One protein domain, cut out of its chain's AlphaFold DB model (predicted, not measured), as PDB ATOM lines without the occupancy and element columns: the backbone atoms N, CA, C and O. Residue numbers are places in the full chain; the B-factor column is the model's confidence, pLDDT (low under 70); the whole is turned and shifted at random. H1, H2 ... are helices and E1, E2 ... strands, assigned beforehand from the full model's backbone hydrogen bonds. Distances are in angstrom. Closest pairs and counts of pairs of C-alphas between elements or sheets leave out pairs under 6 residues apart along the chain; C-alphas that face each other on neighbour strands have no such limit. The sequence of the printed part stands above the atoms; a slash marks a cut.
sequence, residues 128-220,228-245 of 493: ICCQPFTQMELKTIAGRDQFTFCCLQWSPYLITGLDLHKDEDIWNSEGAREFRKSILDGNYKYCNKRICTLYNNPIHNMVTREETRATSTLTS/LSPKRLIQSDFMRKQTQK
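What this domain is: This is residues 128 to 220 and 228 to 245 of the 493 residues of the protein "Coenzyme PQQ synthesis protein E" of Prochlorococcus sp. MIT 1306 (UniProt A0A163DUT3). The model is elongated, with the two-stranded hairpin E1 and E2 at one end, the touching helices H1 and H2 in the middle, and the long helix H4, with H3 and the short strand E3 close by, toward the other end. Two long stretches with no named element, residues 149 to 173 and 185 to 205, run from the hairpin to H2 and from H2 to E3. The printed part has 111 residues with four named helices and three named strands, in the order H1 E1 E2 H2 E3 H3 H4; the one sheet, E1 - E2, is antiparallel. The class is mixed, helices and strands, with 49 of the 111 residues in named elements, under half. The whole is compact, with a radius of gyration of the C-alphas of 15.1 A, and spans 53 by 29 by 24 A.

Where its parts are: E1, residues 135 to 141, is 17.9 A long and begins at C-alpha 135, (47.021, -42.601, -10.724). E2 is residues 144 to 148 and 12.3 A long. H1, residues 131 to 134, comes before E1. H2, residues 174 to 184, is 15.4 A long and begins at C-alpha 174, (61.716, -36.256, -14.370). E3 is residues 206 to 208, and H3 is residues 209 to 213. H4, residues 230 to 243, is 20.2 A long and ends at C-alpha 243, (47.474, -25.824, -11.356).

How they stand to each other: E1 and E2 form a hairpin, antiparallel at 160 degrees between their directions; N 139 and O 146 are 3.0 A apart, and N 146 and O 139 are 2.8 A apart, within hydrogen-bond range. E1 and H2 are apart. H1 touches H2, the closest C-alphas being those of Pro 132 and Arg 180, 6.0 A apart. H1 and H4 are near each other, with 7 pairs of C-alphas within 10 A. H2 and H4 are only just apart, at 8.3 A. H3 touches H4, the closest C-alphas being those of Thr 212 and Arg 240, 4.3 A apart. The closest C-alphas of E3 and H4 are those of Val 207 and Ser 236, 5.8 A apart. E3 pairs with no named strand, but its residues 206 to 207 pair antiparallel with residues 128 to 129. In H2, H3 and H4 every O i to N i+4 pair is within hydrogen-bond range; H1 is too short for such a pair.

The domain as a whole: The two C-alphas farthest apart are those of Gly 143 and Ser 220, 53.9 A. Residues 221 to 227 are cut out, and C-alphas 220 and 228 are 16.5 A apart across the cut. The links E2 to H2 and H2 to E3 are long, with 25 and 21 residues. The mean pLDDT of the printed part is 71.1, and 44 residues are under 70, among them residues 151 to 167, 192 to 205 and 214 to 220.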
ATOM      1  N   ILE A 128      41.800 -31.122 -19.764       87.44
ATOM      2  CA  ILE A 128      42.952 -31.566 -18.980       87.44
ATOM      3  C   ILE A 128      42.669 -32.989 -18.499       87.44
ATOM      4  O   ILE A 128      41.659 -33.256 -17.839       87.44
ATOM      5  N   CYS A 129      43.571 -33.920 -18.812       85.44
ATOM      6  CA  CYS A 129      43.498 -35.288 -18.302       85.44
ATOM      7  C   CYS A 129      43.942 -35.333 -16.834       85.44
ATOM      8  O   CYS A 129      45.068 -34.964 -16.512       85.44
ATOM      9  N   CYS A 130      43.087 -35.841 -15.943       87.94
ATOM     10  CA  CYS A 130      43.422 -35.958 -14.519       87.94
ATOM     11  C   CYS A 130      44.311 -37.175 -14.206       87.94
ATOM     12  O   CYS A 130      44.861 -37.269 -13.110       87.94
ATOM     13  N   GLN A 131      44.422 -38.145 -15.124       86.62
ATOM     14  CA  GLN A 131      45.044 -39.440 -14.821       86.62
ATOM     15  C   GLN A 131      46.509 -39.322 -14.376       86.62
ATOM     16  O   GLN A 131      46.810 -39.808 -13.284       86.62
ATOM     17  N   PRO A 132      47.389 -38.583 -15.080       88.19
ATOM     18  CA  PRO A 132      48.804 -38.510 -14.697       88.19
ATOM     19  C   PRO A 132      49.059 -37.821 -13.351       88.19
ATOM     20  O   PRO A 132      50.157 -37.897 -12.806       88.19
ATOM     21  N   PHE A 133      48.042 -37.152 -12.800       91.81
ATOM     22  CA  PHE A 133      48.082 -36.472 -11.507       91.81
ATOM     23  C   PHE A 133      47.442 -37.283 -10.382       91.81
ATOM     24  O   PHE A 133      47.523 -36.898  -9.221       91.81
ATOM     25  N   THR A 134      46.743 -38.371 -10.698       90.19
ATOM     26  CA  THR A 134      45.930 -39.090  -9.711       90.19
ATOM     27  C   THR A 134      46.224 -40.572  -9.648       90.19
ATOM     28  O   THR A 134      45.927 -41.172  -8.617       90.19
ATOM     29  N   GLN A 135      46.796 -41.167 -10.690       89.44
ATOM     30  CA  GLN A 135      47.021 -42.601 -10.724       89.44
ATOM     31  C   GLN A 135      48.380 -42.992 -11.285       89.44
ATOM     32  O   GLN A 135      48.912 -42.342 -12.185       89.44
ATOM     33  N   MET A 136      48.883 -44.110 -10.780       88.62
ATOM     34  CA  MET A 136      50.012 -44.842 -11.338       88.62
ATOM     35  C   MET A 136      49.686 -46.331 -11.401       88.62
ATOM     36  O   MET A 136      48.908 -46.838 -10.596       88.62
ATOM     37  N   GLU A 137      50.295 -47.029 -12.342       86.94
ATOM     38  CA  GLU A 137      50.182 -48.468 -12.525       86.94
ATOM     39  C   GLU A 137      51.577 -49.063 -12.655       86.94
ATOM     40  O   GLU A 137      52.360 -48.609 -13.486       86.94
ATOM     41  N   LEU A 138      51.868 -50.081 -11.853       87.75
ATOM     42  CA  LEU A 138      53.028 -50.941 -12.007       87.75
ATOM     43  C   LEU A 138      52.600 -52.201 -12.757       87.75
ATOM     44  O   LEU A 138      51.763 -52.950 -12.252       87.75
ATOM     45  N   LYS A 139      53.154 -52.437 -13.947       80.69
ATOM     46  CA  LYS A 139      52.791 -53.581 -14.797       80.69
ATOM     47  C   LYS A 139      53.984 -54.167 -15.538       80.69
ATOM     48  O   LYS A 139      54.977 -53.476 -15.748       80.69
ATOM     49  N   THR A 140      53.855 -55.407 -15.996       75.75
ATOM     50  CA  THR A 140      54.883 -56.072 -16.808       75.75
ATOM     51  C   THR A 140      54.547 -55.940 -18.291       75.75
ATOM     52  O   THR A 140      53.567 -56.505 -18.767       75.75
ATOM     53  N   ILE A 141      55.371 -55.220 -19.053       66.12
ATOM     54  CA  ILE A 141      55.235 -55.083 -20.509       66.12
ATOM     55  C   ILE A 141      56.427 -55.759 -21.174       66.12
ATOM     56  O   ILE A 141      57.574 -55.397 -20.905       66.12
ATOM     57  N   ALA A 142      56.163 -56.722 -22.061       61.19
ATOM     58  CA  ALA A 142      57.205 -57.454 -22.787       61.19
ATOM     59  C   ALA A 142      58.307 -58.005 -21.851       61.19
ATOM     60  O   ALA A 142      59.498 -57.866 -22.120       61.19
ATOM     61  N   GLY A 143      57.897 -58.573 -20.709       65.19
ATOM     62  CA  GLY A 143      58.798 -59.172 -19.717       65.19
ATOM     63  C   GLY A 143      59.537 -58.186 -18.805       65.19
ATOM     64  O   GLY A 143      60.361 -58.620 -18.006       65.19
ATOM     65  N   ARG A 144      59.258 -56.879 -18.897       70.12
ATOM     66  CA  ARG A 144      59.867 -55.849 -18.040       70.12
ATOM     67  C   ARG A 144      58.816 -55.141 -17.205       70.12
ATOM     68  O   ARG A 144      57.817 -54.676 -17.752       70.12
ATOM     69  N   ASP A 145      59.066 -55.028 -15.907       78.00
ATOM     70  CA  ASP A 145      58.216 -54.246 -15.011       78.00
ATOM     71  C   ASP A 145      58.422 -52.761 -15.285       78.00
ATOM     72  O   ASP A 145      59.538 -52.320 -15.556       78.00
ATOM     73  N   GLN A 146      57.331 -52.001 -15.310       77.06
ATOM     74  CA  GLN A 146      57.328 -50.587 -15.663       77.06
ATOM     75  C   GLN A 146      56.226 -49.860 -14.898       77.06
ATOM     76  O   GLN A 146      55.101 -50.358 -14.783       77.06
ATOM     77  N   PHE A 147      56.532 -48.648 -14.437       81.06
ATOM     78  CA  PHE A 147      55.521 -47.722 -13.944       81.06
ATOM     79  C   PHE A 147      54.945 -46.894 -15.089       81.06
ATOM     80  O   PHE A 147      55.664 -46.396 -15.954       81.06
ATOM     81  N   THR A 148      53.629 -46.718 -15.080       78.56
ATOM     82  CA  THR A 148      52.911 -45.873 -16.033       78.56
ATOM     83  C   THR A 148      51.925 -44.972 -15.297       78.56
ATOM     84  O   THR A 148      51.385 -45.343 -14.261       78.56
ATOM     85  N   PHE A 149      51.669 -43.779 -15.831       80.62
ATOM     86  CA  PHE A 149      50.763 -42.785 -15.222       80.62
ATOM     87  C   PHE A 149      49.487 -42.572 -16.056       80.62
ATOM     88  O   PHE A 149      48.712 -41.638 -15.846       80.62
ATOM     89  N   CYS A 150      49.279 -43.421 -17.063       74.25
ATOM     90  CA  CYS A 150      48.172 -43.350 -18.008       74.25
ATOM     91  C   CYS A 150      47.162 -44.473 -17.739       74.25
ATOM     92  O   CYS A 150      47.485 -45.489 -17.144       74.25
ATOM     93  N   CYS A 151      45.921 -44.296 -18.193       59.81
ATOM     94  CA  CYS A 151      44.864 -45.303 -18.083       59.81
ATOM     95  C   CYS A 151      44.947 -46.428 -19.125       59.81
ATOM     96  O   CYS A 151      44.117 -47.335 -19.101       59.81
ATOM     97  N   LEU A 152      45.867 -46.348 -20.090       53.91
ATOM     98  CA  LEU A 152      45.969 -47.348 -21.143       53.91
ATOM     99  C   LEU A 152      46.825 -48.532 -20.684       53.91
ATOM    100  O   LEU A 152      48.056 -48.474 -20.695       53.91
ATOM    101  N   GLN A 153      46.151 -49.658 -20.437       46.53
ATOM    102  CA  GLN A 153      46.764 -50.993 -20.431       46.53
ATOM    103  C   GLN A 153      47.587 -51.252 -21.715       46.53
ATOM    104  O   GLN A 153      48.562 -51.993 -21.663       46.53
ATOM    105  N   TRP A 154      47.276 -50.540 -22.808       45.22
ATOM    106  CA  TRP A 154      47.651 -50.848 -24.192       45.22
ATOM    107  C   TRP A 154      48.504 -49.799 -24.911       45.22
ATOM    108  O   TRP A 154      48.610 -49.858 -26.129       45.22
ATOM    109  N   SER A 155      49.063 -48.796 -24.226       39.09
ATOM    110  CA  SER A 155      49.971 -47.856 -24.907       39.09
ATOM    111  C   SER A 155      51.361 -48.489 -25.038       39.09
ATOM    112  O   SER A 155      52.015 -48.656 -24.007       39.09
ATOM    113  N   PRO A 156      51.849 -48.807 -26.256       35.84
ATOM    114  CA  PRO A 156      53.239 -49.215 -26.466       35.84
ATOM    115  C   PRO A 156      54.215 -48.033 -26.333       35.84
ATOM    116  O   PRO A 156      55.427 -48.230 -26.319       35.84
ATOM    117  N   TYR A 157      53.703 -46.800 -26.213       36.16
ATOM    118  CA  TYR A 157      54.511 -45.592 -26.097       36.16
ATOM    119  C   TYR A 157      54.647 -45.128 -24.640       36.16
ATOM    120  O   TYR A 157      53.704 -44.598 -24.052       36.16
ATOM    121  N   LEU A 158      55.852 -45.399 -24.127       44.66
ATOM    122  CA  LEU A 158      56.760 -44.561 -23.333       44.66
ATOM    123  C   LEU A 158      56.223 -43.742 -22.146       44.66
ATOM    124  O   LEU A 158      55.594 -42.706 -22.331       44.66
ATOM    125  N   ILE A 159      56.747 -44.076 -20.959       43.22
ATOM    126  CA  ILE A 159      57.834 -43.287 -20.341       43.22
ATOM    127  C   ILE A 159      58.888 -44.277 -19.819       43.22
ATOM    128  O   ILE A 159      58.891 -44.638 -18.652       43.22
ATOM    129  N   THR A 160      59.778 -44.766 -20.682       40.91
ATOM    130  CA  THR A 160      60.923 -45.598 -20.249       40.91
ATOM    131  C   THR A 160      62.206 -44.780 -20.110       40.91
ATOM    132  O   THR A 160      63.296 -45.307 -20.285       40.91
ATOM    133  N   GLY A 161      62.087 -43.486 -19.799       41.22
ATOM    134  CA  GLY A 161      63.207 -42.735 -19.224       41.22
ATOM    135  C   GLY A 161      63.451 -43.086 -17.752       41.22
ATOM    136  O   GLY A 161      64.429 -42.621 -17.188       41.22
ATOM    137  N   LEU A 162      62.566 -43.883 -17.142       50.66
ATOM    138  CA  LEU A 162      62.675 -44.314 -15.755       50.66
ATOM    139  C   LEU A 162      63.606 -45.515 -15.667       50.66
ATOM    140  O   LEU A 162      63.289 -46.600 -16.163       50.66
ATOM    141  N   ASP A 163      64.747 -45.312 -15.028       50.84
ATOM    142  CA  ASP A 163      65.548 -46.408 -14.510       50.84
ATOM    143  C   ASP A 163      64.991 -46.727 -13.120       50.84
ATOM    144  O   ASP A 163      65.195 -45.974 -12.166       50.84
ATOM    145  N   LEU A 164      64.251 -47.837 -13.021       54.84
ATOM    146  CA  LEU A 164      63.632 -48.295 -11.770       54.84
ATOM    147  C   LEU A 164      64.645 -48.423 -10.624       54.84
ATOM    148  O   LEU A 164      64.251 -48.419  -9.468       54.84
ATOM    149  N   HIS A 165      65.936 -48.529 -10.935       53.81
ATOM    150  CA  HIS A 165      66.999 -48.660  -9.950       53.81
ATOM    151  C   HIS A 165      67.689 -47.333  -9.598       53.81
ATOM    152  O   HIS A 165      68.567 -47.338  -8.737       53.81
ATOM    153  N   LYS A 166      67.338 -46.210 -10.243       59.12
ATOM    154  CA  LYS A 166      67.960 -44.891  -9.997       59.12
ATOM    155  C   LYS A 166      67.000 -43.809  -9.514       59.12
ATOM    156  O   LYS A 166      67.452 -42.875  -8.859       59.12
ATOM    157  N   ASP A 167      65.709 -43.912  -9.819       63.00
ATOM    158  CA  ASP A 167      64.731 -42.908  -9.397       63.00
ATOM    159  C   ASP A 167      64.212 -43.195  -7.975       63.00
ATOM    160  O   ASP A 167      63.360 -44.064  -7.776       63.00
ATOM    161  N   GLU A 168      64.689 -42.439  -6.978       72.56
ATOM    162  CA  GLU A 168      64.225 -42.555  -5.581       72.56
ATOM    163  C   GLU A 168      62.735 -42.180  -5.419       72.56
ATOM    164  O   GLU A 168      62.007 -42.831  -4.669       72.56
ATOM    165  N   ASP A 169      62.246 -41.177  -6.164       85.94
ATOM    166  CA  ASP A 169      60.822 -40.811  -6.242       85.94
ATOM    167  C   ASP A 169      60.285 -41.037  -7.660       85.94
ATOM    168  O   ASP A 169      60.201 -40.121  -8.477       85.94
ATOM    169  N   ILE A 170      59.866 -42.269  -7.953       86.00
ATOM    170  CA  ILE A 170      59.275 -42.619  -9.254       86.00
ATOM    171  C   ILE A 170      58.029 -41.775  -9.566       86.00
ATOM    172  O   ILE A 170      57.802 -41.415 -10.726       86.00
ATOM    173  N   TRP A 171      57.218 -41.433  -8.559       89.88
ATOM    174  CA  TRP A 171      55.967 -40.700  -8.761       89.88
ATOM    175  C   TRP A 171      56.207 -39.245  -9.186       89.88
ATOM    176  O   TRP A 171      55.402 -38.705  -9.948       89.88
ATOM    177  N   ASN A 172      57.304 -38.617  -8.759       90.00
ATOM    178  CA  ASN A 172      57.716 -37.285  -9.223       90.00
ATOM    179  C   ASN A 172      59.059 -37.261  -9.957       90.00
ATOM    180  O   ASN A 172      59.699 -36.207 -10.009       90.00
ATOM    181  N   SER A 173      59.432 -38.384 -10.564       86.00
ATOM    182  CA  SER A 173      60.558 -38.501 -11.488       86.00
ATOM    183  C   SER A 173      60.493 -37.456 -12.605       86.00
ATOM    184  O   SER A 173      59.423 -36.919 -12.929       86.00
ATOM    185  N   GLU A 174      61.633 -37.189 -13.241       83.50
ATOM    186  CA  GLU A 174      61.716 -36.256 -14.370       83.50
ATOM    187  C   GLU A 174      60.715 -36.630 -15.475       83.50
ATOM    188  O   GLU A 174      59.942 -35.789 -15.940       83.50
ATOM    189  N   GLY A 175      60.634 -37.922 -15.809       79.50
ATOM    190  CA  GLY A 175      59.675 -38.440 -16.781       79.50
ATOM    191  C   GLY A 175      58.214 -38.196 -16.384       79.50
ATOM    192  O   GLY A 175      57.413 -37.768 -17.218       79.50
ATOM    193  N   ALA A 176      57.848 -38.416 -15.114       85.06
ATOM    194  CA  ALA A 176      56.486 -38.174 -14.631       85.06
ATOM    195  C   ALA A 176      56.102 -36.686 -14.696       85.06
ATOM    196  O   ALA A 176      54.998 -36.341 -15.137       85.06
ATOM    197  N   ARG A 177      57.019 -35.797 -14.292       88.69
ATOM    198  CA  ARG A 177      56.821 -34.340 -14.337       88.69
ATOM    199  C   ARG A 177      56.698 -33.836 -15.771       88.69
ATOM    200  O   ARG A 177      55.764 -33.092 -16.070       88.69
ATOM    201  N   GLU A 178      57.557 -34.297 -16.677       83.88
ATOM    202  CA  GLU A 178      57.508 -33.906 -18.089       83.88
ATOM    203  C   GLU A 178      56.237 -34.435 -18.782       83.88
ATOM    204  O   GLU A 178      55.637 -33.751 -19.620       83.88
ATOM    205  N   PHE A 179      55.730 -35.605 -18.373       83.12
ATOM    206  CA  PHE A 179      54.429 -36.075 -18.843       83.12
ATOM    207  C   PHE A 179      53.282 -35.192 -18.356       83.12
ATOM    208  O   PHE A 179      52.470 -34.753 -19.172       83.12
ATOM    209  N   ARG A 180      53.227 -34.865 -17.060       89.31
ATOM    210  CA  ARG A 180      52.226 -33.934 -16.507       89.31
ATOM    211  C   ARG A 180      52.278 -32.573 -17.194       89.31
ATOM    212  O   ARG A 180      51.224 -32.036 -17.536       89.31
ATOM    213  N   LYS A 181      53.478 -32.067 -17.474       88.44
ATOM    214  CA  LYS A 181      53.684 -30.842 -18.246       88.44
ATOM    215  C   LYS A 181      53.070 -30.928 -19.638       88.44
ATOM    216  O   LYS A 181      52.265 -30.074 -19.985       88.44
ATOM    217  N   SER A 182      53.301 -32.012 -20.380       83.62
ATOM    218  CA  SER A 182      52.679 -32.199 -21.704       83.62
ATOM    219  C   SER A 182      51.140 -32.148 -21.696       83.62
ATOM    220  O   SER A 182      50.529 -31.734 -22.683       83.62
ATOM    221  N   ILE A 183      50.507 -32.555 -20.585       87.00
ATOM    222  CA  ILE A 183      49.053 -32.482 -20.404       87.00
ATOM    223  C   ILE A 183      48.615 -31.046 -20.112       87.00
ATOM    224  O   ILE A 183      47.673 -30.560 -20.740       87.00
ATOM    225  N   LEU A 184      49.284 -30.355 -19.183       89.12
ATOM    226  CA  LEU A 184      48.944 -28.968 -18.846       89.12
ATOM    227  C   LEU A 184      49.225 -28.012 -20.006       89.12
ATOM    228  O   LEU A 184      48.416 -27.117 -20.236       89.12
ATOM    229  N   ASP A 185      50.257 -28.262 -20.805       85.75
ATOM    230  CA  ASP A 185      50.584 -27.481 -22.004       85.75
ATOM    231  C   ASP A 185      49.634 -27.771 -23.178       85.75
ATOM    232  O   ASP A 185      49.635 -27.060 -24.175       85.75
ATOM    233  N   GLY A 186      48.810 -28.823 -23.088       80.56
ATOM    234  CA  GLY A 186      47.800 -29.143 -24.101       80.56
ATOM    235  C   GLY A 186      48.331 -29.852 -25.348       80.56
ATOM    236  O   GLY A 186      47.537 -30.238 -26.203       80.56
ATOM    237  N   ASN A 187      49.637 -30.119 -25.443       75.19
ATOM    238  CA  ASN A 187      50.213 -30.823 -26.594       75.19
ATOM    239  C   ASN A 187      50.024 -32.352 -26.532       75.19
ATOM    240  O   ASN A 187      49.941 -33.001 -27.583       75.19
ATOM    241  N   TYR A 188      49.907 -32.928 -25.324       77.31
ATOM    242  CA  TYR A 188      49.716 -34.368 -25.101       77.31
ATOM    243  C   TYR A 188      50.781 -35.216 -25.825       77.31
ATOM    244  O   TYR A 188      50.480 -36.303 -26.318       77.31
ATOM    245  N   LYS A 189      52.023 -34.720 -25.929       69.94
ATOM    246  CA  LYS A 189      53.068 -35.300 -26.796       69.94
ATOM    247  C   LYS A 189      53.443 -36.753 -26.468       69.94
ATOM    248  O   LYS A 189      53.909 -37.466 -27.346       69.94
ATOM    249  N   TYR A 190      53.200 -37.203 -25.235       71.38
ATOM    250  CA  TYR A 190      53.424 -38.593 -24.804       71.38
ATOM    251  C   TYR A 190      52.164 -39.465 -24.836       71.38
ATOM    252  O   TYR A 190      52.209 -40.649 -24.515       71.38
ATOM    253  N   CYS A 191      51.006 -38.903 -25.182       71.06
ATOM    254  CA  CYS A 191      49.783 -39.682 -25.293       71.06
ATOM    255  C   CYS A 191      49.675 -40.318 -26.674       71.06
ATOM    256  O   CYS A 191      49.757 -39.638 -27.698       71.06
ATOM    257  N   ASN A 192      49.333 -41.606 -26.704       62.53
ATOM    258  CA  ASN A 192      48.787 -42.208 -27.910       62.53
ATOM    259  C   ASN A 192      47.342 -41.716 -28.098       62.53
ATOM    260  O   ASN A 192      46.394 -42.316 -27.586       62.53
ATOM    261  N   LYS A 193      47.186 -40.596 -28.815       60.91
ATOM    262  CA  LYS A 193      45.896 -39.934 -29.086       60.91
ATOM    263  C   LYS A 193      44.885 -40.853 -29.784       60.91
ATOM    264  O   LYS A 193      43.692 -40.626 -29.680       60.91
ATOM    265  N   ARG A 194      45.356 -41.922 -30.432       47.97
ATOM    266  CA  ARG A 194      44.545 -42.844 -31.234       47.97
ATOM    267  C   ARG A 194      43.934 -43.970 -30.400       47.97
ATOM    268  O   ARG A 194      42.790 -44.340 -30.619       47.97
ATOM    269  N   ILE A 195      44.661 -44.454 -29.388       50.75
ATOM    270  CA  ILE A 195      44.182 -45.492 -28.452       50.75
ATOM    271  C   ILE A 195      43.501 -44.866 -27.219       50.75
ATOM    272  O   ILE A 195      42.709 -45.510 -26.527       50.75
ATOM    273  N   CYS A 196      43.795 -43.601 -26.906       60.00
ATOM    274  CA  CYS A 196      43.280 -42.944 -25.710       60.00
ATOM    275  C   CYS A 196      41.763 -42.716 -25.779       60.00
ATOM    276  O   CYS A 196      41.283 -41.705 -26.283       60.00
ATOM    277  N   THR A 197      41.005 -43.620 -25.153       54.38
ATOM    278  CA  THR A 197      39.542 -43.498 -25.008       54.38
ATOM    279  C   THR A 197      39.097 -42.220 -24.295       54.38
ATOM    280  O   THR A 197      37.965 -41.796 -24.488       54.38
ATOM    281  N   LEU A 198      39.971 -41.590 -23.500       61.28
ATOM    282  CA  LEU A 198      39.680 -40.298 -22.873       61.28
ATOM    283  C   LEU A 198      39.789 -39.148 -23.874       61.28
ATOM    284  O   LEU A 198      38.981 -38.232 -23.832       61.28
ATOM    285  N   TYR A 199      40.754 -39.219 -24.789       57.56
ATOM    286  CA  TYR A 199      40.930 -38.220 -25.838       57.56
ATOM    287  C   TYR A 199      39.792 -38.289 -26.866       57.56
ATOM    288  O   TYR A 199      39.274 -37.257 -27.275       57.56
ATOM    289  N   ASN A 200      39.338 -39.507 -27.186       45.88
ATOM    290  CA  ASN A 200      38.258 -39.756 -28.147       45.88
ATOM    291  C   ASN A 200      36.849 -39.671 -27.519       45.88
ATOM    292  O   ASN A 200      35.850 -39.708 -28.231       45.88
ATOM    293  N   ASN A 201      36.739 -39.585 -26.185       49.97
ATOM    294  CA  ASN A 201      35.472 -39.416 -25.468       49.97
ATOM    295  C   ASN A 201      35.703 -38.705 -24.110       49.97
ATOM    296  O   ASN A 201      35.805 -39.366 -23.066       49.97
ATOM    297  N   PRO A 202      35.781 -37.358 -24.083       52.88
ATOM    298  CA  PRO A 202      36.260 -36.573 -22.933       52.88
ATOM    299  C   PRO A 202      35.311 -36.530 -21.718       52.88
ATOM    300  O   PRO A 202      35.491 -35.736 -20.798       52.88
ATOM    301  N   ILE A 203      34.293 -37.390 -21.658       48.62
ATOM    302  CA  ILE A 203      33.211 -37.318 -20.665       48.62
ATOM    303  C   ILE A 203      33.634 -37.896 -19.293       48.62
ATOM    304  O   ILE A 203      32.998 -37.621 -18.269       48.62
ATOM    305  N   HIS A 204      34.735 -38.660 -19.218       52.47
ATOM    306  CA  HIS A 204      35.172 -39.328 -17.986       52.47
ATOM    307  C   HIS A 204      36.663 -39.122 -17.673       52.47
ATOM    308  O   HIS A 204      37.525 -39.576 -18.403       52.47
ATOM    309  N   ASN A 205      36.983 -38.524 -16.517       62.22
ATOM    310  CA  ASN A 205      38.358 -38.249 -16.044       62.22
ATOM    311  C   ASN A 205      39.139 -37.177 -16.828       62.22
ATOM    312  O   ASN A 205      40.354 -37.045 -16.641       62.22
ATOM    313  N   MET A 206      38.444 -36.389 -17.645       75.81
ATOM    314  CA  MET A 206      38.933 -35.102 -18.118       75.81
ATOM    315  C   MET A 206      38.094 -33.987 -17.500       75.81
ATOM    316  O   MET A 206      36.893 -34.151 -17.277       75.81
ATOM    317  N   VAL A 207      38.746 -32.871 -17.205       80.75
ATOM    318  CA  VAL A 207      38.104 -31.624 -16.779       80.75
ATOM    319  C   VAL A 207      38.418 -30.561 -17.812       80.75
ATOM    320  O   VAL A 207      39.458 -30.609 -18.460       80.75
ATOM    321  N   THR A 208      37.521 -29.616 -18.014       82.56
ATOM    322  CA  THR A 208      37.769 -28.468 -18.882       82.56
ATOM    323  C   THR A 208      38.780 -27.525 -18.233       82.56
ATOM    324  O   THR A 208      38.867 -27.416 -17.009       82.56
ATOM    325  N   ARG A 209      39.533 -26.789 -19.051       84.38
ATOM    326  CA  ARG A 209      40.427 -25.737 -18.546       84.38
ATOM    327  C   ARG A 209      39.660 -24.623 -17.833       84.38
ATOM    328  O   ARG A 209      40.162 -24.065 -16.862       84.38
ATOM    329  N   GLU A 210      38.436 -24.332 -18.266       81.00
ATOM    330  CA  GLU A 210      37.541 -23.368 -17.616       81.00
ATOM    331  C   GLU A 210      37.190 -23.794 -16.181       81.00
ATOM    332  O   GLU A 210      37.383 -23.011 -15.250       81.00
ATOM    333  N   GLU A 211      36.808 -25.063 -15.978       80.00
ATOM    334  CA  GLU A 211      36.544 -25.646 -14.650       80.00
ATOM    335  C   GLU A 211      37.748 -25.513 -13.697       80.00
ATOM    336  O   GLU A 211      37.564 -25.440 -12.484       80.00
ATOM    337  N   THR A 212      38.981 -25.465 -14.220       80.12
ATOM    338  CA  THR A 212      40.195 -25.282 -13.401       80.12
ATOM    339  C   THR A 212      40.542 -23.826 -13.091       80.12
ATOM    340  O   THR A 212      41.290 -23.574 -12.152       80.12
ATOM    341  N   ARG A 213      40.001 -22.861 -13.848       78.31
ATOM    342  CA  ARG A 213      40.243 -21.417 -13.658       78.31
ATOM    343  C   ARG A 213      39.172 -20.751 -12.806       78.31
ATOM    344  O   ARG A 213      39.470 -19.772 -12.126       78.31
ATOM    345  N   ALA A 214      37.946 -21.270 -12.839       62.28
ATOM    346  CA  ALA A 214      36.841 -20.741 -12.057       62.28
ATOM    347  C   ALA A 214      37.183 -20.771 -10.554       62.28
ATOM    348  O   ALA A 214      37.371 -21.830  -9.946       62.28
ATOM    349  N   THR A 215      37.289 -19.591  -9.942       52.00
ATOM    350  CA  THR A 215      37.259 -19.443  -8.485       52.00
ATOM    351  C   THR A 215      35.903 -19.933  -7.973       52.00
ATOM    352  O   THR A 215      34.927 -19.985  -8.716       52.00
ATOM    353  N   SER A 216      35.824 -20.323  -6.702       45.69
ATOM    354  CA  SER A 216      34.647 -20.919  -6.039       45.69
ATOM    355  C   SER A 216      33.352 -20.080  -6.066       45.69
ATOM    356  O   SER A 216      32.370 -20.449  -5.431       45.69
ATOM    357  N   THR A 217      33.315 -18.981  -6.810       40.59
ATOM    358  CA  THR A 217      32.132 -18.204  -7.171       40.59
ATOM    359  C   THR A 217      31.681 -18.546  -8.594       40.59
ATOM    360  O   THR A 217      31.785 -17.740  -9.517       40.59
ATOM    361  N   LEU A 218      31.112 -19.742  -8.771       45.94
ATOM    362  CA  LEU A 218      30.162 -20.004  -9.859       45.94
ATOM    363  C   LEU A 218      28.847 -19.264  -9.549       45.94
ATOM    364  O   LEU A 218      27.847 -19.883  -9.193       45.94
ATOM    365  N   THR A 219      28.850 -17.934  -9.644       37.69
ATOM    366  CA  THR A 219      27.619 -17.121  -9.623       37.69
ATOM    367  C   THR A 219      27.418 -16.264 -10.864       37.69
ATOM    368  O   THR A 219      26.311 -15.774 -11.056       37.69
ATOM    369  N   SER A 220      28.379 -16.143 -11.781       41.25
ATOM    370  CA  SER A 220      28.119 -15.390 -13.015       41.25
ATOM    371  C   SER A 220      29.078 -15.734 -14.149       41.25
ATOM    372  O   SER A 220      29.964 -14.950 -14.449       41.25
ATOM    373  N   LEU A 228      27.059 -31.041 -13.127       62.09
ATOM    374  CA  LEU A 228      28.273 -31.860 -12.990       62.09
ATOM    375  C   LEU A 228      28.088 -32.994 -11.974       62.09
ATOM    376  O   LEU A 228      27.591 -32.789 -10.872       62.09
ATOM    377  N   SER A 229      28.539 -34.203 -12.327       67.06
ATOM    378  CA  SER A 229      28.551 -35.324 -11.375       67.06
ATOM    379  C   SER A 229      29.483 -35.035 -10.181       67.06
ATOM    380  O   SER A 229      30.528 -34.406 -10.383       67.06
ATOM    381  N   PRO A 230      29.209 -35.566  -8.970       73.50
ATOM    382  CA  PRO A 230      30.084 -35.387  -7.803       73.50
ATOM    383  C   PRO A 230      31.548 -35.760  -8.068       73.50
ATOM    384  O   PRO A 230      32.470 -35.073  -7.640       73.50
ATOM    385  N   LYS A 231      31.775 -36.819  -8.858       72.62
ATOM    386  CA  LYS A 231      33.119 -37.243  -9.271       72.62
ATOM    387  C   LYS A 231      33.841 -36.159 -10.078       72.62
ATOM    388  O   LYS A 231      35.030 -35.939  -9.863       72.62
ATOM    389  N   ARG A 232      33.135 -35.494 -10.994       75.38
ATOM    390  CA  ARG A 232      33.703 -34.446 -11.850       75.38
ATOM    391  C   ARG A 232      34.028 -33.183 -11.053       75.38
ATOM    392  O   ARG A 232      35.092 -32.625 -11.271       75.38
ATOM    393  N   LEU A 233      33.196 -32.821 -10.073       79.38
ATOM    394  CA  LEU A 233      33.479 -31.720  -9.140       79.38
ATOM    395  C   LEU A 233      34.761 -31.967  -8.324       79.38
ATOM    396  O   LEU A 233      35.637 -31.111  -8.246       79.38
ATOM    397  N   ILE A 234      34.929 -33.178  -7.782       81.88
ATOM    398  CA  ILE A 234      36.149 -33.556  -7.043       81.88
ATOM    399  C   ILE A 234      37.391 -33.511  -7.950       81.88
ATOM    400  O   ILE A 234      38.490 -33.168  -7.501       81.88
ATOM    401  N   GLN A 235      37.239 -33.887  -9.222       84.19
ATOM    402  CA  GLN A 235      38.315 -33.832 -10.210       84.19
ATOM    403  C   GLN A 235      38.676 -32.388 -10.574       84.19
ATOM    404  O   GLN A 235      39.862 -32.058 -10.567       84.19
ATOM    405  N   SER A 236      37.690 -31.521 -10.825       84.56
ATOM    406  CA  SER A 236      37.933 -30.116 -11.164       84.56
ATOM    407  C   SER A 236      38.582 -29.363 -10.009       84.56
ATOM    408  O   SER A 236      39.584 -28.684 -10.217       84.56
ATOM    409  N   ASP A 237      38.095 -29.551  -8.779       86.69
ATOM    410  CA  ASP A 237      38.681 -28.918  -7.593       86.69
ATOM    411  C   ASP A 237      40.119 -29.361  -7.336       86.69
ATOM    412  O   ASP A 237      40.966 -28.555  -6.943       86.69
ATOM    413  N   PHE A 238      40.409 -30.644  -7.551       89.38
ATOM    414  CA  PHE A 238      41.769 -31.149  -7.440       89.38
ATOM    415  C   PHE A 238      42.693 -30.511  -8.471       89.38
ATOM    416  O   PHE A 238      43.743 -29.991  -8.098       89.38
ATOM    417  N   MET A 239      42.293 -30.526  -9.745       91.69
ATOM    418  CA  MET A 239      43.118 -29.972 -10.814       91.69
ATOM    419  C   MET A 239      43.309 -28.466 -10.654       91.69
ATOM    420  O   MET A 239      44.429 -28.003 -10.817       91.69
ATOM    421  N   ARG A 240      42.281 -27.722 -10.227       90.06
ATOM    422  CA  ARG A 240      42.390 -26.296  -9.885       90.06
ATOM    423  C   ARG A 240      43.492 -26.040  -8.858       90.06
ATOM    424  O   ARG A 240      44.407 -25.261  -9.119       90.06
ATOM    425  N   LYS A 241      43.441 -26.734  -7.713       90.06
ATOM    426  CA  LYS A 241      44.466 -26.610  -6.660       90.06
ATOM    427  C   LYS A 241      45.854 -26.988  -7.170       90.06
ATOM    428  O   LYS A 241      46.823 -26.322  -6.832       90.06
ATOM    429  N   GLN A 242      45.945 -28.032  -7.992       92.62
ATOM    430  CA  GLN A 242      47.209 -28.486  -8.565       92.62
ATOM    431  C   GLN A 242      47.814 -27.447  -9.519       92.62
ATOM    432  O   GLN A 242      48.996 -27.144  -9.411       92.62
ATOM    433  N   THR A 243      47.011 -26.849 -10.402       89.88
ATOM    434  CA  THR A 243      47.474 -25.824 -11.356       89.88
ATOM    435  C   THR A 243      47.887 -24.504 -10.703       89.88
ATOM    436  O   THR A 243      48.539 -23.694 -11.348       89.88
ATOM    437  N   GLN A 244      47.511 -24.280  -9.440       90.31
ATOM    438  CA  GLN A 244      47.861 -23.087  -8.659       90.31
ATOM    439  C   GLN A 244      49.115 -23.278  -7.788       90.31
ATOM    440  O   GLN A 244      49.542 -22.332  -7.127       90.31
ATOM    441  N   LYS A 245      49.702 -24.484  -7.745       90.88
ATOM    442  CA  LYS A 245      50.969 -24.726  -7.040       90.88
ATOM    443  C   LYS A 245      52.126 -24.016  -7.752       90.88
ATOM    444  O   LYS A 245      52.096 -23.849  -8.967       90.88
TER     445      LYS A 245